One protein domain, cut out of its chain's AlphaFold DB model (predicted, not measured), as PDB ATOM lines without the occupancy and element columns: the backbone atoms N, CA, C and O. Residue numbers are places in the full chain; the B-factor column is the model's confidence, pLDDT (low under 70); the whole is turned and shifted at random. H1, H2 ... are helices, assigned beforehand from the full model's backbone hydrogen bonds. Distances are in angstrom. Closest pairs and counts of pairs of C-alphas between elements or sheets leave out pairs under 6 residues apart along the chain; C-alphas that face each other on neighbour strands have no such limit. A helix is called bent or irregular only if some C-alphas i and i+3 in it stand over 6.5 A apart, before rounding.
ATOM      1  N   ARG A 185      14.680   4.976  30.052       96.94
ATOM      2  CA  ARG A 185      13.854   6.183  29.877       96.94
ATOM      3  C   ARG A 185      13.144   6.574  31.165       96.94
ATOM      4  O   ARG A 185      13.102   7.759  31.495       96.94
ATOM      5  N   THR A 186      12.628   5.591  31.893       97.25
ATOM      6  CA  THR A 186      11.972   5.799  33.186       97.25
ATOM      7  C   THR A 186      12.961   6.351  34.205       97.25
ATOM      8  O   THR A 186      12.683   7.373  34.826       97.25
ATOM      9  N   PHE A 187      14.154   5.760  34.300       97.00
ATOM     10  CA  PHE A 187      15.241   6.255  35.141       97.00
ATOM     11  C   PHE A 187      15.598   7.711  34.805       97.00
ATOM     12  O   PHE A 187      15.610   8.568  35.686       97.00
ATOM     13  N   LEU A 188      15.803   8.030  33.525       95.38
ATOM     14  CA  LEU A 188      16.106   9.400  33.105       95.38
ATOM     15  C   LEU A 188      15.006  10.399  33.481       95.38
ATOM     16  O   LEU A 188      15.307  11.474  33.981       95.38
ATOM     17  N   ARG A 189      13.734  10.063  33.253       94.94
ATOM     18  CA  ARG A 189      12.617  11.013  33.409       94.94
ATOM     19  C   ARG A 189      12.120  11.153  34.844       94.94
ATOM     20  O   ARG A 189      11.773  12.256  35.265       94.94
ATOM     21  N   HIS A 190      12.034  10.040  35.566       95.31
ATOM     22  CA  HIS A 190      11.380   9.970  36.875       95.31
ATOM     23  C   HIS A 190      12.365   9.960  38.044       95.31
ATOM     24  O   HIS A 190      11.961  10.295  39.149       95.31
ATOM     25  N   TYR A 191      13.645   9.659  37.798       95.81
ATOM     26  CA  TYR A 191      14.687   9.662  38.824       95.81
ATOM     27  C   TYR A 191      15.699  10.780  38.565       95.81
ATOM     28  O   TYR A 191      15.663  11.828  39.214       95.81
ATOM     29  N   LEU A 192      16.574  10.589  37.574       95.94
ATOM     30  CA  LEU A 192      17.725  11.460  37.364       95.94
ATOM     31  C   LEU A 192      17.314  12.881  36.971       95.94
ATOM     32  O   LEU A 192      17.754  13.827  37.613       95.94
ATOM     33  N   GLY A 193      16.452  13.051  35.966       95.25
ATOM     34  CA  GLY A 193      16.050  14.367  35.453       95.25
ATOM     35  C   GLY A 193      15.339  15.230  36.499       95.25
ATOM     36  O   GLY A 193      15.526  16.444  36.543       95.25
ATOM     37  N   LYS A 194      14.612  14.610  37.441       95.25
ATOM     38  CA  LYS A 194      13.980  15.321  38.570       95.25
ATOM     39  C   LYS A 194      14.995  15.987  39.500       95.25
ATOM     40  O   LYS A 194      14.674  17.001  40.116       95.25
ATOM     41  N   CYS A 195      16.202  15.436  39.567       96.00
ATOM     42  CA  CYS A 195      17.300  15.918  40.396       96.00
ATOM     43  C   CYS A 195      18.258  16.810  39.590       96.00
ATOM     44  O   CYS A 195      18.601  17.921  39.999       96.00
ATOM     45  N   LEU A 196      18.670  16.327  38.418       96.50
ATOM     46  CA  LEU A 196      19.732  16.904  37.610       96.50
ATOM     47  C   LEU A 196      19.265  18.123  36.805       96.50
ATOM     48  O   LEU A 196      19.992  19.111  36.755       96.50
ATOM     49  N   ASP A 197      18.055  18.130  36.239       95.75
ATOM     50  CA  ASP A 197      17.615  19.240  35.378       95.75
ATOM     51  C   ASP A 197      17.476  20.569  36.142       95.75
ATOM     52  O   ASP A 197      17.923  21.602  35.629       95.75
ATOM     53  N   PRO A 198      16.872  20.618  37.352       95.94
ATOM     54  CA  PRO A 198      16.849  21.844  38.150       95.94
ATOM     55  C   PRO A 198      18.253  22.290  38.572       95.94
ATOM     56  O   PRO A 198      18.536  23.490  38.593       95.94
ATOM     57  N   LEU A 199      19.138  21.335  38.877       96.25
ATOM     58  CA  LEU A 199      20.517  21.604  39.273       96.25
ATOM     59  C   LEU A 199      21.316  22.225  38.123       96.25
ATOM     60  O   LEU A 199      21.927  23.277  38.306       96.25
ATOM     61  N   LEU A 200      21.253  21.636  36.929       95.75
ATOM     62  CA  LEU A 200      21.923  22.161  35.741       95.75
ATOM     63  C   LEU A 200      21.384  23.541  35.360       95.75
ATOM     64  O   LEU A 200      22.177  24.448  35.130       95.75
ATOM     65  N   ARG A 201      20.061  23.760  35.405       95.25
ATOM     66  CA  ARG A 201      19.469  25.096  35.188       95.25
ATOM     67  C   ARG A 201      19.982  26.132  36.189       95.25
ATOM     68  O   ARG A 201      20.302  27.254  35.802       95.25
ATOM     69  N   LYS A 202      20.111  25.762  37.467       94.56
ATOM     70  CA  LYS A 202      20.715  26.635  38.483       94.56
ATOM     71  C   LYS A 202      22.174  26.948  38.147       94.56
ATOM     72  O   LYS A 202      22.574  28.106  38.236       94.56
ATOM     73  N   MET A 203      22.959  25.951  37.743       91.00
ATOM     74  CA  MET A 203      24.361  26.156  37.373       91.00
ATOM     75  C   MET A 203      24.514  27.000  36.100       91.00
ATOM     76  O   MET A 203      25.406  27.842  36.053       91.00
ATOM     77  N   MET A 204      23.626  26.872  35.109       91.94
ATOM     78  CA  MET A 204      23.604  27.762  33.939       91.94
ATOM     79  C   MET A 204      23.472  29.232  34.346       91.94
ATOM     80  O   MET A 204      24.165  30.079  33.803       91.94
ATOM     81  N   ILE A 205      22.631  29.540  35.336       92.00
ATOM     82  CA  ILE A 205      22.404  30.924  35.778       92.00
ATOM     83  C   ILE A 205      23.536  31.404  36.697       92.00
ATOM     84  O   ILE A 205      24.105  32.472  36.486       92.00
ATOM     85  N   VAL A 206      23.880  30.617  37.719       88.81
ATOM     86  CA  VAL A 206      24.810  31.028  38.787       88.81
ATOM     87  C   VAL A 206      26.269  30.929  38.349       88.81
ATOM     88  O   VAL A 206      27.084  31.779  38.698       88.81
ATOM     89  N   ARG A 207      26.614  29.874  37.606       84.44
ATOM     90  CA  ARG A 207      27.980  29.597  37.143       84.44
ATOM     91  C   ARG A 207      28.199  29.978  35.680       84.44
ATOM     92  O   ARG A 207      29.317  29.825  35.194       84.44
ATOM     93  N   GLN A 208      27.162  30.468  34.991       86.44
ATOM     94  CA  GLN A 208      27.205  30.798  33.565       86.44
ATOM     95  C   GLN A 208      27.689  29.612  32.715       86.44
ATOM     96  O   GLN A 208      28.483  29.799  31.791       86.44
ATOM     97  N   LEU A 209      27.270  28.389  33.074       88.12
ATOM     98  CA  LEU A 209      27.573  27.201  32.276       88.12
ATOM     99  C   LEU A 209      26.887  27.286  30.917       88.12
ATOM    100  O   LEU A 209      25.712  27.647  30.825       88.12
ATOM    101  N   ASP A 210      27.614  26.871  29.889       91.25
ATOM    102  CA  ASP A 210      27.086  26.808  28.537       91.25
ATOM    103  C   ASP A 210      26.024  25.701  28.423       91.25
ATOM    104  O   ASP A 210      26.055  24.677  29.122       91.25
ATOM    105  N   ALA A 211      25.060  25.907  27.527       91.31
ATOM    106  CA  ALA A 211      23.960  24.968  27.331       91.31
ATOM    107  C   ALA A 211      24.447  23.594  26.835       91.31
ATOM    108  O   ALA A 211      23.905  22.567  27.242       91.31
ATOM    109  N   ASP A 212      25.502  23.558  26.016       91.81
ATOM    110  CA  ASP A 212      26.099  22.326  25.490       91.81
ATOM    111  C   ASP A 212      26.776  21.490  26.593       91.81
ATOM    112  O   ASP A 212      26.739  20.259  26.555       91.81
ATOM    113  N   VAL A 213      27.383  22.135  27.594       92.00
ATOM    114  CA  VAL A 213      27.958  21.469  28.773       92.00
ATOM    115  C   VAL A 213      26.853  20.826  29.593       92.00
ATOM    116  O   VAL A 213      26.956  19.654  29.958       92.00
ATOM    117  N   CYS A 214      25.774  21.567  29.839       92.75
ATOM    118  CA  CYS A 214      24.630  21.065  30.591       92.75
ATOM    119  C   CYS A 214      23.961  19.896  29.867       92.75
ATOM    120  O   CYS A 214      23.714  18.865  30.488       92.75
ATOM    121  N   GLN A 215      23.765  20.001  28.551       91.62
ATOM    122  CA  GLN A 215      23.256  18.900  27.736       91.62
ATOM    123  C   GLN A 215      24.175  17.676  27.817       91.62
ATOM    124  O   GLN A 215      23.717  16.568  28.086       91.62
ATOM    125  N   ARG A 216      25.493  17.866  27.661       90.75
ATOM    126  CA  ARG A 216      26.452  16.764  27.772       90.75
ATOM    127  C   ARG A 216      26.368  16.075  29.126       90.75
ATOM    128  O   ARG A 216      26.405  14.853  29.141       90.75
ATOM    129  N   ILE A 217      26.254  16.806  30.234       92.31
ATOM    130  CA  ILE A 217      26.142  16.225  31.582       92.31
ATOM    131  C   ILE A 217      24.797  15.507  31.772       92.31
ATOM    132  O   ILE A 217      24.794  14.388  32.289       92.31
ATOM    133  N   GLY A 218      23.701  16.132  31.330       89.00
ATOM    134  CA  GLY A 218      22.324  15.649  31.472       89.00
ATOM    135  C   GLY A 218      21.990  14.401  30.656       89.00
ATOM    136  O   GLY A 218      21.161  13.594  31.074       89.00
ATOM    137  N   ASP A 219      22.661  14.197  29.522       87.19
ATOM    138  CA  ASP A 219      22.365  13.086  28.621       87.19
ATOM    139  C   ASP A 219      23.034  11.768  29.056       87.19
ATOM    140  O   ASP A 219      24.263  11.648  29.092       87.19
ATOM    141  N   MET A 220      22.236  10.708  29.251       88.31
ATOM    142  CA  MET A 220      22.740   9.324  29.273       88.31
ATOM    143  C   MET A 220      22.663   8.712  27.872       88.31
ATOM    144  O   MET A 220      21.677   8.074  27.492       88.31
ATOM    145  N   ARG A 221      23.736   8.894  27.094       82.38
ATOM    146  CA  ARG A 221      23.806   8.531  25.663       82.38
ATOM    147  C   ARG A 221      23.465   7.072  25.363       82.38
ATOM    148  O   ARG A 221      22.949   6.776  24.288       82.38
ATOM    149  N   SER A 285      21.438   6.966  43.355       94.69
ATOM    150  CA  SER A 285      22.197   8.213  43.258       94.69
ATOM    151  C   SER A 285      23.689   7.976  43.499       94.69
ATOM    152  O   SER A 285      24.513   8.561  42.792       94.69
ATOM    153  N   ASP A 286      24.063   7.066  44.408       92.25
ATOM    154  CA  ASP A 286      25.455   6.646  44.577       92.25
ATOM    155  C   ASP A 286      25.979   5.896  43.348       92.25
ATOM    156  O   ASP A 286      27.061   6.222  42.849       92.25
ATOM    157  N   TRP A 287      25.196   4.959  42.803       92.50
ATOM    158  CA  TRP A 287      25.552   4.245  41.574       92.50
ATOM    159  C   TRP A 287      25.806   5.202  40.410       92.50
ATOM    160  O   TRP A 287      26.848   5.116  39.756       92.50
ATOM    161  N   TRP A 288      24.889   6.143  40.179       93.94
ATOM    162  CA  TRP A 288      25.024   7.152  39.131       93.94
ATOM    163  C   TRP A 288      26.260   8.027  39.351       93.94
ATOM    164  O   TRP A 288      27.044   8.222  38.424       93.94
ATOM    165  N   CYS A 289      26.501   8.488  40.583       92.38
ATOM    166  CA  CYS A 289      27.664   9.322  40.883       92.38
ATOM    167  C   CYS A 289      28.987   8.604  40.614       92.38
ATOM    168  O   CYS A 289      29.913   9.205  40.072       92.38
ATOM    169  N   ARG A 290      29.096   7.324  40.984       88.56
ATOM    170  CA  ARG A 290      30.301   6.529  40.713       88.56
ATOM    171  C   ARG A 290      30.504   6.310  39.221       88.56
ATOM    172  O   ARG A 290      31.626   6.464  38.743       88.56
ATOM    173  N   GLN A 291      29.429   5.987  38.505       90.19
ATOM    174  CA  GLN A 291      29.464   5.710  37.073       90.19
ATOM    175  C   GLN A 291      29.813   6.956  36.244       90.19
ATOM    176  O   GLN A 291      30.654   6.894  35.352       90.19
ATOM    177  N   GLU A 292      29.177   8.095  36.520       90.69
ATOM    178  CA  GLU A 292      29.246   9.279  35.654       90.69
ATOM    179  C   GLU A 292      30.383  10.244  36.013       90.69
ATOM    180  O   GLU A 292      30.734  11.108  35.204       90.69
ATOM    181  N   LYS A 293      31.006  10.100  37.192       90.06
ATOM    182  CA  LYS A 293      32.091  10.982  37.657       90.06
ATOM    183  C   LYS A 293      33.221  11.177  36.633       90.06
ATOM    184  O   LYS A 293      33.590  12.336  36.436       90.06
ATOM    185  N   PRO A 294      33.770  10.136  35.971       88.06
ATOM    186  CA  PRO A 294      34.819  10.329  34.967       88.06
ATOM    187  C   PRO A 294      34.349  11.196  33.795       88.06
ATOM    188  O   PRO A 294      35.008  12.166  33.438       88.06
ATOM    189  N   ARG A 295      33.154  10.926  33.263       89.75
ATOM    190  CA  ARG A 295      32.595  11.669  32.127       89.75
ATOM    191  C   ARG A 295      32.278  13.124  32.481       89.75
ATOM    192  O   ARG A 295      32.512  14.023  31.674       89.75
ATOM    193  N   ILE A 296      31.733  13.361  33.674       92.50
ATOM    194  CA  ILE A 296      31.447  14.711  34.178       92.50
ATOM    195  C   ILE A 296      32.752  15.492  34.346       92.50
ATOM    196  O   ILE A 296      32.829  16.642  33.914       92.50
ATOM    197  N   ARG A 297      33.792  14.854  34.899       91.88
ATOM    198  CA  ARG A 297      35.131  15.441  35.000       91.88
ATOM    199  C   ARG A 297      35.681  15.827  33.630       91.88
ATOM    200  O   ARG A 297      35.991  16.995  33.434       91.88
ATOM    201  N   ASP A 298      35.696  14.902  32.673       90.06
ATOM    202  CA  ASP A 298      36.195  15.166  31.318       90.06
ATOM    203  C   ASP A 298      35.433  16.310  30.630       90.06
ATOM    204  O   ASP A 298      36.011  17.118  29.895       90.06
ATOM    205  N   THR A 299      34.124  16.406  30.885       91.69
ATOM    206  CA  THR A 299      33.276  17.473  30.341       91.69
ATOM    207  C   THR A 299      33.672  18.836  30.910       91.69
ATOM    208  O   THR A 299      33.854  19.778  30.134       91.69
ATOM    209  N   PHE A 300      33.858  18.946  32.229       90.81
ATOM    210  CA  PHE A 300      34.292  20.193  32.864       90.81
ATOM    211  C   PHE A 300      35.738  20.555  32.525       90.81
ATOM    212  O   PHE A 300      35.996  21.710  32.202       90.81
ATOM    213  N   ASP A 301      36.655  19.586  32.504       89.44
ATOM    214  CA  ASP A 301      38.060  19.804  32.138       89.44
ATOM    215  C   ASP A 301      38.182  20.330  30.696       89.44
ATOM    216  O   ASP A 301      38.971  21.232  30.410       89.44
ATOM    217  N   THR A 302      37.360  19.809  29.777       89.38
ATOM    218  CA  THR A 302      37.284  20.310  28.395       89.38
ATOM    219  C   THR A 302      36.697  21.720  28.338       89.38
ATOM    220  O   THR A 302      37.200  22.573  27.611       89.38
ATOM    221  N   TRP A 303      35.632  21.979  29.095       89.12
ATOM    222  CA  TRP A 303      34.974  23.284  29.111       89.12
ATOM    223  C   TRP A 303      35.870  24.390  29.679       89.12
ATOM    224  O   TRP A 303      35.974  25.456  29.071       89.12
ATOM    225  N   ILE A 304      36.559  24.118  30.789       86.56
ATOM    226  CA  ILE A 304      37.510  25.033  31.429       86.56
ATOM    227  C   ILE A 304      38.667  25.367  30.488       86.56
ATOM    228  O   ILE A 304      39.003  26.539  30.313       86.56
ATOM    229  N   ARG A 305      39.224  24.359  29.804       85.75
ATOM    230  CA  ARG A 305      40.287  24.564  28.810       85.75
ATOM    231  C   ARG A 305      39.862  25.520  27.691       85.75
ATOM    232  O   ARG A 305      40.687  26.290  27.209       85.75
ATOM    233  N   ASN A 306      38.585  25.495  27.315       85.31
ATOM    234  CA  ASN A 306      38.015  26.384  26.304       85.31
ATOM    235  C   ASN A 306      37.645  27.778  26.858       85.31
ATOM    236  O   ASN A 306      37.379  28.685  26.073       85.31
ATOM    237  N   HIS A 307      37.673  27.979  28.182       79.69
ATOM    238  CA  HIS A 307      37.332  29.234  28.867       79.69
ATOM    239  C   HIS A 307      38.400  29.675  29.898       79.69
ATOM    240  O   HIS A 307      38.072  29.951  31.057       79.69
ATOM    241  N   PRO A 308      39.680  29.835  29.501       66.38
ATOM    242  CA  PRO A 308      40.804  30.034  30.429       66.38
ATOM    243  C   PRO A 308      40.711  31.316  31.281       66.38
ATOM    244  O   PRO A 308      41.288  31.400  32.364       66.38
ATOM    245  N   ASN A 309      39.954  32.324  30.833       64.50
ATOM    246  CA  ASN A 309      39.760  33.575  31.574       64.50
ATOM    247  C   ASN A 309      38.843  33.428  32.804       64.50
ATOM    248  O   ASN A 309      38.876  34.288  33.684       64.50
ATOM    249  N   ARG A 310      38.047  32.352  32.903       61.62
ATOM    250  CA  ARG A 310      37.148  32.103  34.046       61.62
ATOM    251  C   ARG A 310      37.853  31.430  35.229       61.62
ATOM    252  O   ARG A 310      37.519  31.722  36.378       61.62
ATOM    253  N   ASP A 311      38.893  30.639  34.975       55.25
ATOM    254  CA  ASP A 311      39.713  30.009  36.020       55.25
ATOM    255  C   ASP A 311      40.507  31.016  36.852       55.25
ATOM    256  O   ASP A 311      40.669  30.841  38.062       55.25
ATOM    257  N   ARG A 312      40.966  32.110  36.230       51.72
ATOM    258  CA  ARG A 312      41.656  33.197  36.941       51.72
ATOM    259  C   ARG A 312      40.738  33.891  37.951       51.72
ATOM    260  O   ARG A 312      41.184  34.205  39.050       51.72
ATOM    261  N   ALA A 313      39.455  34.062  37.622       50.97
ATOM    262  CA  ALA A 313      38.463  34.639  38.530       50.97
ATOM    263  C   ALA A 313      38.077  33.674  39.672       50.97
ATOM    264  O   ALA A 313      37.971  34.095  40.825       50.97
ATOM    265  N   ALA A 314      37.931  32.375  39.383       52.25
ATOM    266  CA  ALA A 314      37.638  31.354  40.395       52.25
ATOM    267  C   ALA A 314      38.815  31.127  41.367       52.25
ATOM    268  O   ALA A 314      38.611  31.000  42.576       52.25
ATOM    269  N   SER A 315      40.050  31.149  40.858       51.78
ATOM    270  CA  SER A 315      41.273  31.019  41.664       51.78
ATOM    271  C   SER A 315      41.520  32.252  42.541       51.78
ATOM    272  O   SER A 315      41.892  32.109  43.706       51.78
ATOM    273  N   GLY A 336      42.108  22.435  41.030       48.12
ATOM    274  CA  GLY A 336      41.273  23.272  41.910       48.12
ATOM    275  C   GLY A 336      39.989  23.847  41.285       48.12
ATOM    276  O   GLY A 336      39.025  24.105  42.007       48.12
ATOM    277  N   GLY A 337      39.951  24.039  39.960       63.75
ATOM    278  CA  GLY A 337      38.824  24.669  39.254       63.75
ATOM    279  C   GLY A 337      37.661  23.707  38.985       63.75
ATOM    280  O   GLY A 337      36.540  23.927  39.454       63.75
ATOM    281  N   SER A 338      37.931  22.604  38.278       75.06
ATOM    282  CA  SER A 338      36.917  21.620  37.863       75.06
ATOM    283  C   SER A 338      36.262  20.897  39.035       75.06
ATOM    284  O   SER A 338      35.066  20.604  38.995       75.06
ATOM    285  N   MET A 339      37.020  20.617  40.101       82.69
ATOM    286  CA  MET A 339      36.541  19.798  41.220       82.69
ATOM    287  C   MET A 339      35.351  20.421  41.950       82.69
ATOM    288  O   MET A 339      34.449  19.692  42.358       82.69
ATOM    289  N   SER A 340      35.292  21.752  42.046       85.88
ATOM    290  CA  SER A 340      34.138  22.463  42.610       85.88
ATOM    291  C   SER A 340      32.853  22.179  41.819       85.88
ATOM    292  O   SER A 340      31.830  21.832  42.407       85.88
ATOM    293  N   TYR A 341      32.914  22.241  40.483       89.81
ATOM    294  CA  TYR A 341      31.765  21.967  39.614       89.81
ATOM    295  C   TYR A 341      31.363  20.491  39.628       89.81
ATOM    296  O   TYR A 341      30.176  20.173  39.691       89.81
ATOM    297  N   ILE A 342      32.348  19.590  39.618       92.69
ATOM    298  CA  ILE A 342      32.116  18.144  39.698       92.69
ATOM    299  C   ILE A 342      31.383  17.805  41.001       92.69
ATOM    300  O   ILE A 342      30.371  17.109  40.969       92.69
ATOM    301  N   LEU A 343      31.860  18.315  42.142       92.25
ATOM    302  CA  LEU A 343      31.218  18.087  43.437       92.25
ATOM    303  C   LEU A 343      29.828  18.724  43.506       92.25
ATOM    304  O   LEU A 343      28.910  18.090  44.013       92.25
ATOM    305  N   GLU A 344      29.644  19.930  42.961       93.44
ATOM    306  CA  GLU A 344      28.336  20.595  42.927       93.44
ATOM    307  C   GLU A 344      27.285  19.755  42.181       93.44
ATOM    308  O   GLU A 344      26.158  19.629  42.664       93.44
ATOM    309  N   VAL A 345      27.661  19.118  41.065       95.50
ATOM    310  CA  VAL A 345      26.779  18.205  40.319       95.50
ATOM    311  C   VAL A 345      26.512  16.915  41.099       95.50
ATOM    312  O   VAL A 345      25.355  16.563  41.329       95.50
ATOM    313  N   LEU A 346      27.565  16.202  41.510       95.69
ATOM    314  CA  LEU A 346      27.433  14.876  42.124       95.69
ATOM    315  C   LEU A 346      26.723  14.938  43.484       95.69
ATOM    316  O   LEU A 346      25.742  14.228  43.710       95.69
ATOM    317  N   GLU A 347      27.163  15.830  44.373       95.19
ATOM    318  CA  GLU A 347      26.539  16.011  45.687       95.19
ATOM    319  C   GLU A 347      25.156  16.661  45.569       95.19
ATOM    320  O   GLU A 347      24.261  16.380  46.366       95.19
ATOM    321  N   GLY A 348      24.939  17.493  44.545       95.81
ATOM    322  CA  GLY A 348      23.626  18.056  44.249       95.81
ATOM    323  C   GLY A 348      22.591  16.981  43.913       95.81
ATOM    324  O   GLY A 348      21.476  17.027  44.440       95.81
ATOM    325  N   VAL A 349      22.958  15.985  43.098       96.56
ATOM    326  CA  VAL A 349      22.090  14.834  42.796       96.56
ATOM    327  C   VAL A 349      21.870  13.974  44.039       96.56
ATOM    328  O   VAL A 349      20.722  13.687  44.368       96.56
ATOM    329  N   LYS A 350      22.931  13.628  44.782       94.81
ATOM    330  CA  LYS A 350      22.803  12.832  46.018       94.81
ATOM    331  C   LYS A 350      21.888  13.480  47.051       94.81
ATOM    332  O   LYS A 350      21.067  12.797  47.649       94.81
ATOM    333  N   ARG A 351      22.002  14.796  47.245       95.50
ATOM    334  CA  ARG A 351      21.167  15.535  48.199       95.50
ATOM    335  C   ARG A 351      19.710  15.636  47.752       95.50
ATOM    336  O   ARG A 351      18.818  15.537  48.585       95.50
ATOM    337  N   SER A 352      19.464  15.848  46.459       94.94
ATOM    338  CA  SER A 352      18.101  16.038  45.940       94.94
ATOM    339  C   SER A 352      17.327  14.733  45.752       94.94
ATOM    340  O   SER A 352      16.099  14.760  45.800       94.94
ATOM    341  N   ALA A 353      18.003  13.593  45.580       94.69
ATOM    342  CA  ALA A 353      17.340  12.311  45.343       94.69
ATOM    343  C   ALA A 353      16.350  11.905  46.461       94.69
ATOM    344  O   ALA A 353      15.199  11.612  46.125       94.69
ATOM    345  N   PRO A 354      16.703  11.947  47.765       93.88
ATOM    346  CA  PRO A 354      15.755  11.634  48.837       93.88
ATOM    347  C   PRO A 354      14.606  12.643  48.945       93.88
ATOM    348  O   PRO A 354      13.470  12.255  49.206       93.88
ATOM    349  N   GLU A 355      14.875  13.934  48.722       91.94
ATOM    350  CA  GLU A 355      13.843  14.981  48.731       91.94
ATOM    351  C   GLU A 355      12.808  14.727  47.629       91.94
ATOM    352  O   GLU A 355      11.606  14.695  47.890       91.94
ATOM    353  N   LYS A 356      13.269  14.444  46.405       90.62
ATOM    354  CA  LYS A 356      12.388  14.168  45.265       90.62
ATOM    355  C   LYS A 356      11.646  12.847  45.373       90.62
ATOM    356  O   LYS A 356      10.506  12.779  44.926       90.62
ATOM    357  N   ALA A 357      12.229  11.840  46.012       90.06
ATOM    358  CA  ALA A 357      11.536  10.585  46.287       90.06
ATOM    359  C   ALA A 357      10.378  10.739  47.293       90.06
ATOM    360  O   ALA A 357       9.447   9.945  47.253       90.06
ATOM    361  N   ARG A 358      10.409  11.747  48.180       89.69
ATOM    362  CA  ARG A 358       9.303  12.038  49.116       89.69
ATOM    363  C   ARG A 358       8.159  12.821  48.474       89.69
ATOM    364  O   ARG A 358       7.030  12.735  48.937       89.69
ATOM    365  N   GLU A 359       8.464  13.616  47.451       87.75
ATOM    366  CA  GLU A 359       7.487  14.447  46.735       87.75
ATOM    367  C   GLU A 359       6.725  13.679  45.642       87.75
ATOM    368  O   GLU A 359       5.681  14.139  45.183       87.75
ATOM    369  N   LEU A 360       7.274  12.558  45.170       85.06
ATOM    370  CA  LEU A 360       6.813  11.862  43.973       85.06
ATOM    371  C   LEU A 360       6.390  10.431  44.294       85.06
ATOM    372  O   LEU A 360       7.010   9.753  45.106       85.06
TER     373      LEU A 360
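What this domain is: This is residues 185 to 221, 285 to 315 and 336 to 360 of the 378 residues of an uncharacterized protein of Microthyrium microscopicum (UniProt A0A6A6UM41). Four helices pack in a ring, in an elongated body: long H1 and H3 are on either side of a middle that long H5 covers from one side and short H2 from the other. H3 and H5 run roughly along the long axis in opposite senses, H1 crosses H5, and a fifth, short helix, H4, is turned at the far end of H3. The printed part has 93 residues with five named helices, H1 to H5 in order along the chain, and no named strand; its class is all helix. The whole is compact, with a radius of gyration of the C-alphas of 13.3 A, and its C-alphas span 41 by 24 by 21 A.

Where its parts are: H1 is residues 185 to 206, 28.6 A long, from C-alpha 185 at (13.854, 6.183, 29.877). It has a kink of 60 degrees near residue 193 and is only just irregular: C-alphas 190 and 193 are 6.6 A apart. H2 is residues 211 to 218, 10.3 A long. H3, residues 285 to 306, measures 29.5 A from C-alpha 285 at (22.197, 8.213, 43.258); it has a kink of 53 degrees near residue 292 and is irregular, with C-alphas 291 and 294 7.4 A apart. H4 is residues 308 to 315, 11.3 A long. H5, residues 338 to 359, measures 31.6 A and ends with C-alpha 359 at (7.487, 14.447, 46.735); it has a kink of 33 degrees near residue 353 and is only just irregular, with C-alphas 351 and 354 6.7 A apart.

How they stand to each other: H1 and H2 form a helical hairpin; they touch, closest at the C-alphas of Leu 200 and Cys 214, 5.9 A, and run opposite ways at 37 degrees, only just a steep tilt. H1 touches H5 with residues 191 to 200 alone, closest at the C-alphas of Cys 195 and Val 349, 5.5 A, at a steep tilt of 52 degrees, opposite ways. H3 touches H2 with residues 295 to 303 alone, closest at the C-alphas of Ile 217 and Ile 296, 6.1 A, at a shallow tilt of 23 degrees, opposite ways. H3 and H5 touch, closest at the C-alphas of Ser 285 and Lys 350, 5.4 A, and run opposite ways at 37 degrees, only just a steep tilt. The helix packing is mostly crossed: of these four pairs, 1 is at a shallow tilt. H1 and H3 are only just apart, at 8.1 A, and H2 and H5 are apart. H4 is close to H3 but not clearly touching, with the C-alphas of Ile 304 and Asp 311 closest at 7.1 A; it is apart from H1, H2 and H5. In H2 every O i to N i+4 pair is within hydrogen-bond range; the counts are 12 of 18 in H1, 16 of 18 in H3, 2 of 4 in H4 and 16 of 18 in H5.

The domain as a whole: The two C-alphas farthest apart, those of Arg 312 and Leu 360, are 41.5 A apart. Residues 222 to 284 are not printed, with 17.7 A between C-alphas 221 and 285; residues 316 to 335 are not printed either, with 7.8 A between C-alphas 315 and 336. The links H1 to H2 and H3 to H4 are tight. The mean pLDDT of the printed part is 87.7, and it is under 70 at residues 308 to 315 and 336 to 337.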